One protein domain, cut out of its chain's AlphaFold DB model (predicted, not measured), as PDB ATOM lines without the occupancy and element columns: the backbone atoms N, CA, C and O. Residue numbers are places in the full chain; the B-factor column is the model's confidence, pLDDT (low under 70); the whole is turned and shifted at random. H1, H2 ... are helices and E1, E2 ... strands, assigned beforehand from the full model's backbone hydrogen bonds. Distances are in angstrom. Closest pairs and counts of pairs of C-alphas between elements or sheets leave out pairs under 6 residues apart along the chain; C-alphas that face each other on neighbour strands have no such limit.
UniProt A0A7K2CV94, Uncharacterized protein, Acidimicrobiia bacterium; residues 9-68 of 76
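This is residues 9 to 68 of the 76 residues of an uncharacterized protein of Acidimicrobiia bacterium (UniProt A0A7K2CV94). One long helix, H2, makes a shaft, with the short helix H1 and a looped link, residues 18 to 29, at its first end and a two-stranded hairpin, E1 and E2, at its other end. Residues 38 to 49 of H2 stand free. The 60 printed residues run H1, H2, E1, E2, a mixed class with an antiparallel sheet, E1 - E2. The whole is an extended rod, radius of gyration of the C-alphas 18.2 A, spanning 52 by 24 by 19 A.

H1, residues 9 to 17, only just touches H2, residues 30 to 50, with 3 pairs of C-alphas within 8 A, on residues 32 to 36 of H2 alone; the closest C-alphas, of Tyr 17 and Asp 32, are 6.4 A apart. Their lines are about perpendicular, at 80 degrees. In both helices every O i to N i+4 pair is within hydrogen-bond range. E1, residues 53 to 58, and E2, residues 61 to 67, form an antiparallel hairpin at 159 degrees, with N 54 and O 66 2.8 A apart, within hydrogen-bond range. H1 is apart from both strands.

H1 begins with C-alpha 9 at (5.471, 28.543, 16.016). H2 measures 30.0 A from first to last C-alpha, E1 16.6 A and E2 18.6 A, ending with C-alpha 67 at (-18.221, 35.326, 39.691).

The C-alphas farthest apart, of Arg 23 and Val 63, are 52.6 A apart. The H1 to H2 link is long. The printed part has no cut, and no printed residue is under 70 in pLDDT.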
ATOM      1  N   THR A   9       5.798  27.724  14.840       87.19
ATOM      2  CA  THR A   9       5.471  28.543  16.016       87.19
ATOM      3  C   THR A   9       6.667  29.337  16.538       87.19
ATOM      4  O   THR A   9       6.499  30.442  17.037       87.19
ATOM      5  N   ASP A  10       7.882  28.804  16.402       90.44
ATOM      6  CA  ASP A  10       9.090  29.470  16.892       90.44
ATOM      7  C   ASP A  10       9.424  30.688  16.015       90.44
ATOM      8  O   ASP A  10       9.830  31.730  16.527       90.44
ATOM      9  N   LEU A  11       9.181  30.589  14.701       90.88
ATOM     10  CA  LEU A  11       9.315  31.715  13.771       90.88
ATOM     11  C   LEU A  11       8.312  32.822  14.096       90.88
ATOM     12  O   LEU A  11       8.690  33.986  14.149       90.88
ATOM     13  N   GLU A  12       7.052  32.466  14.355       92.62
ATOM     14  CA  GLU A  12       6.006  33.426  14.728       92.62
ATOM     15  C   GLU A  12       6.378  34.193  16.007       92.62
ATOM     16  O   GLU A  12       6.204  35.407  16.068       92.62
ATOM     17  N   VAL A  13       6.977  33.521  16.997       94.50
ATOM     18  CA  VAL A  13       7.458  34.160  18.234       94.50
ATOM     19  C   VAL A  13       8.625  35.114  17.967       94.50
ATOM     20  O   VAL A  13       8.620  36.235  18.476       94.50
ATOM     21  N   ILE A  14       9.620  34.709  17.170       94.69
ATOM     22  CA  ILE A  14      10.761  35.580  16.837       94.69
ATOM     23  C   ILE A  14      10.294  36.800  16.038       94.69
ATOM     24  O   ILE A  14      10.762  37.903  16.299       94.69
ATOM     25  N   LEU A  15       9.356  36.624  15.109       94.44
ATOM     26  CA  LEU A  15       8.789  37.727  14.333       94.44
ATOM     27  C   LEU A  15       7.930  38.669  15.190       94.44
ATOM     28  O   LEU A  15       7.929  39.870  14.946       94.44
ATOM     29  N   ALA A  16       7.215  38.147  16.189       95.94
ATOM     30  CA  ALA A  16       6.345  38.949  17.049       95.94
ATOM     31  C   ALA A  16       7.107  39.767  18.105       95.94
ATOM     32  O   ALA A  16       6.676  40.866  18.449       95.94
ATOM     33  N   TYR A  17       8.201  39.225  18.649       97.12
ATOM     34  CA  TYR A  17       8.899  39.820  19.796       97.12
ATOM     35  C   TYR A  17      10.360  40.189  19.529       97.12
ATOM     36  O   TYR A  17      10.981  40.823  20.377       97.12
ATOM     37  N   GLY A  18      10.939  39.767  18.407       95.69
ATOM     38  CA  GLY A  18      12.337  40.028  18.089       95.69
ATOM     39  C   GLY A  18      12.600  41.458  17.629       95.69
ATOM     40  O   GLY A  18      11.726  42.150  17.114       95.69
ATOM     41  N   THR A  19      13.850  41.877  17.785       97.38
ATOM     42  CA  THR A  19      14.351  43.159  17.291       97.38
ATOM     43  C   THR A  19      14.990  42.972  15.913       97.38
ATOM     44  O   THR A  19      15.775  42.041  15.711       97.38
ATOM     45  N   ASP A  20      14.700  43.872  14.970       96.38
ATOM     46  CA  ASP A  20      15.429  43.969  13.699       96.38
ATOM     47  C   ASP A  20      16.877  44.423  13.967       96.38
ATOM     48  O   ASP A  20      17.119  45.462  14.585       96.38
ATOM     49  N   ILE A  21      17.847  43.616  13.534       96.56
ATOM     50  CA  ILE A  21      19.288  43.881  13.684       96.56
ATOM     51  C   ILE A  21      19.975  44.175  12.337       96.56
ATOM     52  O   ILE A  21      21.203  44.068  12.207       96.56
ATOM     53  N   GLY A  22      19.185  44.528  11.325       95.50
ATOM     54  CA  GLY A  22      19.592  44.889   9.978       95.50
ATOM     55  C   GLY A  22      20.027  43.709   9.107       95.50
ATOM     56  O   GLY A  22      20.385  42.626   9.588       95.50
ATOM     57  N   ARG A  23      20.085  43.966   7.791       93.44
ATOM     58  CA  ARG A  23      20.401  42.979   6.738       93.44
ATOM     59  C   ARG A  23      19.430  41.792   6.733       93.44
ATOM     60  O   ARG A  23      19.878  40.651   6.726       93.44
ATOM     61  N   ASP A  24      18.130  42.072   6.807       94.06
ATOM     62  CA  ASP A  24      17.058  41.063   6.799       94.06
ATOM     63  C   ASP A  24      17.163  40.039   7.943       94.06
ATOM     64  O   ASP A  24      16.797  38.871   7.807       94.06
ATOM     65  N   ARG A  25      17.697  40.469   9.092       95.81
ATOM     66  CA  ARG A  25      17.862  39.623  10.276       95.81
ATOM     67  C   ARG A  25      17.044  40.170  11.426       95.81
ATOM     68  O   ARG A  25      17.206  41.316  11.834       95.81
ATOM     69  N   ILE A  26      16.254  39.285  12.008       96.38
ATOM     70  CA  ILE A  26      15.522  39.532  13.243       96.38
ATOM     71  C   ILE A  26      16.124  38.630  14.309       96.38
ATOM     72  O   ILE A  26      16.361  37.441  14.078       96.38
ATOM     73  N   MET A  27      16.393  39.201  15.476       96.06
ATOM     74  CA  MET A  27      16.922  38.470  16.615       96.06
ATOM     75  C   MET A  27      16.042  38.725  17.829       96.06
ATOM     76  O   MET A  27      15.864  39.863  18.251       96.06
ATOM     77  N   LEU A  28      15.551  37.648  18.437       96.69
ATOM     78  CA  LEU A  28      14.962  37.716  19.766       96.69
ATOM     79  C   LEU A  28      16.090  37.868  20.788       96.69
ATOM     80  O   LEU A  28      16.721  36.887  21.190       96.69
ATOM     81  N   MET A  29      16.396  39.108  21.167       97.44
ATOM     82  CA  MET A  29      17.427  39.360  22.166       97.44
ATOM     83  C   MET A  29      16.945  38.893  23.540       97.44
ATOM     84  O   MET A  29      15.749  38.857  23.823       97.44
ATOM     85  N   ARG A  30      17.881  38.611  24.453       97.81
ATOM     86  CA  ARG A  30      17.542  38.224  25.833       97.81
ATOM     87  C   ARG A  30      16.612  39.236  26.513       97.81
ATOM     88  O   ARG A  30      15.642  38.837  27.141       97.81
ATOM     89  N   ARG A  31      16.874  40.535  26.336       97.38
ATOM     90  CA  ARG A  31      16.027  41.609  26.880       97.38
ATOM     91  C   ARG A  31      14.607  41.588  26.299       97.38
ATOM     92  O   ARG A  31      13.659  41.826  27.038       97.38
ATOM     93  N   ASP A  32      14.470  41.273  25.011       97.75
ATOM     94  CA  ASP A  32      13.179  41.215  24.323       97.75
ATOM     95  C   ASP A  32      12.366  40.042  24.877       97.75
ATOM     96  O   ASP A  32      11.208  40.200  25.265       97.75
ATOM     97  N   ALA A  33      13.019  38.883  25.027       97.88
ATOM     98  CA  ALA A  33      12.437  37.708  25.658       97.88
ATOM     99  C   ALA A  33      12.020  37.983  27.112       97.88
ATOM    100  O   ALA A  33      10.893  37.670  27.490       97.88
ATOM    101  N   ASP A  34      12.877  38.609  27.923       98.19
ATOM    102  CA  ASP A  34      12.574  38.927  29.324       98.19
ATOM    103  C   ASP A  34      11.355  39.865  29.447       98.19
ATOM    104  O   ASP A  34      10.488  39.659  30.307       98.19
ATOM    105  N   VAL A  35      11.251  40.870  28.568       97.88
ATOM    106  CA  VAL A  35      10.104  41.791  28.501       97.88
ATOM    107  C   VAL A  35       8.832  41.058  28.072       97.88
ATOM    108  O   VAL A  35       7.812  41.164  28.763       97.88
ATOM    109  N   ALA A  36       8.890  40.280  26.990       97.81
ATOM    110  CA  ALA A  36       7.749  39.522  26.481       97.81
ATOM    111  C   ALA A  36       7.239  38.514  27.521       97.81
ATOM    112  O   ALA A  36       6.047  38.482  27.829       97.81
ATOM    113  N   ILE A  37       8.139  37.754  28.150       98.19
ATOM    114  CA  ILE A  37       7.802  36.789  29.203       98.19
ATOM    115  C   ILE A  37       7.137  37.489  30.388       98.19
ATOM    116  O   ILE A  37       6.139  36.991  30.913       98.19
ATOM    117  N   ARG A  38       7.656  38.643  30.828       98.31
ATOM    118  CA  ARG A  38       7.053  39.402  31.934       98.31
ATOM    119  C   ARG A  38       5.632  39.856  31.590       98.31
ATOM    120  O   ARG A  38       4.740  39.731  32.431       98.31
ATOM    121  N   ALA A  39       5.418  40.360  30.376       97.56
ATOM    122  CA  ALA A  39       4.103  40.790  29.910       97.56
ATOM    123  C   ALA A  39       3.117  39.613  29.819       97.56
ATOM    124  O   ALA A  39       2.019  39.693  30.373       97.56
ATOM    125  N   LEU A  40       3.535  38.499  29.214       97.88
ATOM    126  CA  LEU A  40       2.725  37.288  29.076       97.88
ATOM    127  C   LEU A  40       2.362  36.686  30.436       97.88
ATOM    128  O   LEU A  40       1.202  36.367  30.674       97.88
ATOM    129  N   LYS A  41       3.308  36.608  31.381       98.12
ATOM    130  CA  LYS A  41       3.016  36.158  32.752       98.12
ATOM    131  C   LYS A  41       1.974  37.046  33.431       98.12
ATOM    132  O   LYS A  41       1.042  36.531  34.038       98.12
ATOM    133  N   LYS A  42       2.079  38.372  33.286       98.19
ATOM    134  CA  LYS A  42       1.081  39.308  33.828       98.19
ATOM    135  C   LYS A  42      -0.304  39.088  33.206       98.19
ATOM    136  O   LYS A  42      -1.309  39.162  33.915       98.19
ATOM    137  N   GLN A  43      -0.364  38.821  31.901       98.00
ATOM    138  CA  GLN A  43      -1.613  38.485  31.217       98.00
ATOM    139  C   GLN A  43      -2.197  37.171  31.740       98.00
ATOM    140  O   GLN A  43      -3.368  37.157  32.099       98.00
ATOM    141  N   ILE A  44      -1.382  36.120  31.884       98.25
ATOM    142  CA  ILE A  44      -1.801  34.836  32.465       98.25
ATOM    143  C   ILE A  44      -2.387  35.046  33.863       98.25
ATOM    144  O   ILE A  44      -3.530  34.669  34.095       98.25
ATOM    145  N   THR A  45      -1.684  35.748  34.758       98.19
ATOM    146  CA  THR A  45      -2.195  36.052  36.107       98.19
ATOM    147  C   THR A  45      -3.512  36.830  36.067       98.19
ATOM    148  O   THR A  45      -4.403  36.620  36.890       98.19
ATOM    149  N   THR A  46      -3.666  37.743  35.106       97.56
ATOM    150  CA  THR A  46      -4.914  38.495  34.935       97.56
ATOM    151  C   THR A  46      -6.047  37.573  34.500       97.56
ATOM    152  O   THR A  46      -7.125  37.646  35.081       97.56
ATOM    153  N   ILE A  47      -5.797  36.695  33.528       97.38
ATOM    154  CA  ILE A  47      -6.762  35.706  33.042       97.38
ATOM    155  C   ILE A  47      -7.150  34.751  34.169       97.38
ATOM    156  O   ILE A  47      -8.333  34.559  34.405       97.38
ATOM    157  N   GLU A  48      -6.191  34.228  34.931       97.00
ATOM    158  CA  GLU A  48      -6.456  33.360  36.083       97.00
ATOM    159  C   GLU A  48      -7.356  34.040  37.120       97.00
ATOM    160  O   GLU A  48      -8.331  33.446  37.575       97.00
ATOM    161  N   ARG A  49      -7.085  35.310  37.452       95.81
ATOM    162  CA  ARG A  49      -7.903  36.106  38.384       95.81
ATOM    163  C   ARG A  49      -9.303  36.414  37.841       95.81
ATOM    164  O   ARG A  49     -10.204  36.740  38.620       95.81
ATOM    165  N   LEU A  50      -9.466  36.447  36.522       95.56
ATOM    166  CA  LEU A  50     -10.728  36.756  35.847       95.56
ATOM    167  C   LEU A  50     -11.481  35.512  35.379       95.56
ATOM    168  O   LEU A  50     -12.608  35.642  34.910       95.56
ATOM    169  N   LYS A  51     -10.881  34.331  35.520       93.56
ATOM    170  CA  LYS A  51     -11.508  33.057  35.203       93.56
ATOM    171  C   LYS A  51     -12.851  32.959  35.927       93.56
ATOM    172  O   LYS A  51     -12.969  33.385  37.077       93.56
ATOM    173  N   ASP A  52     -13.851  32.480  35.198       93.50
ATOM    174  CA  ASP A  52     -15.235  32.324  35.654       93.50
ATOM    175  C   ASP A  52     -15.936  33.636  36.066       93.50
ATOM    176  O   ASP A  52     -17.006  33.612  36.668       93.50
ATOM    177  N   LYS A  53     -15.387  34.810  35.722       94.19
ATOM    178  CA  LYS A  53     -16.096  36.087  35.887       94.19
ATOM    179  C   LYS A  53     -16.915  36.428  34.655       94.19
ATOM    180  O   LYS A  53     -16.431  36.352  33.528       94.19
ATOM    181  N   VAL A  54     -18.132  36.894  34.894       94.19
ATOM    182  CA  VAL A  54     -19.072  37.342  33.868       94.19
ATOM    183  C   VAL A  54     -19.197  38.855  33.937       94.19
ATOM    184  O   VAL A  54     -19.338  39.426  35.018       94.19
ATOM    185  N   LEU A  55     -19.159  39.496  32.769       94.62
ATOM    186  CA  LEU A  55     -19.513  40.901  32.594       94.62
ATOM    187  C   LEU A  55     -20.844  40.971  31.846       94.62
ATOM    188  O   LEU A  55     -20.961  40.446  30.742       94.62
ATOM    189  N   VAL A  56     -21.830  41.640  32.438       94.69
ATOM    190  CA  VAL A  56     -23.107  41.945  31.787       94.69
ATOM    191  C   VAL A  56     -23.011  43.353  31.221       94.69
ATOM    192  O   VAL A  56     -22.839  44.317  31.971       94.69
ATOM    193  N   VAL A  57     -23.110  43.468  29.899       96.56
ATOM    194  CA  VAL A  57     -23.060  44.739  29.169       96.56
ATOM    195  C   VAL A  57     -24.394  44.942  28.456       96.56
ATOM    196  O   VAL A  57     -24.864  44.037  27.772       96.56
ATOM    197  N   ALA A  58     -24.985  46.124  28.603       95.06
ATOM    198  CA  ALA A  58     -26.193  46.541  27.894       95.06
ATOM    199  C   ALA A  58     -25.988  47.963  27.363       95.06
ATOM    200  O   ALA A  58     -25.398  48.798  28.050       95.06
ATOM    201  N   ASP A  59     -26.411  48.221  26.126       95.06
ATOM    202  CA  ASP A  59     -26.282  49.531  25.465       95.06
ATOM    203  C   ASP A  59     -24.858  50.119  25.526       95.06
ATOM    204  O   ASP A  59     -24.647  51.311  25.758       95.06
ATOM    205  N   GLY A  60     -23.848  49.255  25.373       93.69
ATOM    206  CA  GLY A  60     -22.432  49.637  25.425       93.69
ATOM    207  C   GLY A  60     -21.916  50.025  26.817       93.69
ATOM    208  O   GLY A  60     -20.794  50.515  26.933       93.69
ATOM    209  N   ARG A  61     -22.702  49.815  27.880       93.56
ATOM    210  CA  ARG A  61     -22.338  50.128  29.268       93.56
ATOM    211  C   ARG A  61     -22.276  48.867  30.120       93.56
ATOM    212  O   ARG A  61     -23.075  47.947  29.963       93.56
ATOM    213  N   LEU A  62     -21.327  48.840  31.053       94.44
ATOM    214  CA  LEU A  62     -21.238  47.785  32.057       94.44
ATOM    215  C   LEU A  62     -22.413  47.915  33.032       94.44
ATOM    216  O   LEU A  62     -22.540  48.933  33.709       94.44
ATOM    217  N   VAL A  63     -23.238  46.874  33.111       96.50
ATOM    218  CA  VAL A  63     -24.356  46.787  34.056       96.50
ATOM    219  C   VAL A  63     -23.890  46.145  35.358       96.50
ATOM    220  O   VAL A  63     -24.100  46.701  36.430       96.50
ATOM    221  N   THR A  64     -23.237  44.979  35.280       94.94
ATOM    222  CA  THR A  64     -22.718  44.273  36.461       94.94
ATOM    223  C   THR A  64     -21.570  43.324  36.114       94.94
ATOM    224  O   THR A  64     -21.394  42.934  34.957       94.94
ATOM    225  N   ALA A  65     -20.791  42.949  37.129       93.56
ATOM    226  CA  ALA A  65     -19.728  41.958  37.055       93.56
ATOM    227  C   ALA A  65     -19.837  41.002  38.247       93.56
ATOM    228  O   ALA A  65     -19.916  41.457  39.389       93.56
ATOM    229  N   TYR A  66     -19.808  39.692  38.011       92.56
ATOM    230  CA  TYR A  66     -19.921  38.698  39.085       92.56
ATOM    231  C   TYR A  66     -19.094  37.444  38.794       92.56
ATOM    232  O   TYR A  66     -18.668  37.213  37.665       92.56
ATOM    233  N   HIS A  67     -18.831  36.647  39.831       90.62
ATOM    234  CA  HIS A  67     -18.221  35.326  39.691       90.62
ATOM    235  C   HIS A  67     -19.318  34.292  39.447       90.62
ATOM    236  O   HIS A  67     -20.253  34.182  40.240       90.62
ATOM    237  N   GLN A  68     -19.200  33.528  38.373       87.44
ATOM    238  CA  GLN A  68     -20.119  32.455  38.050       87.44
ATOM    239  C   GLN A  68     -19.700  31.176  38.780       87.44
ATOM    240  O   GLN A  68     -18.680  30.569  38.472       87.44
TER     241      GLN A  68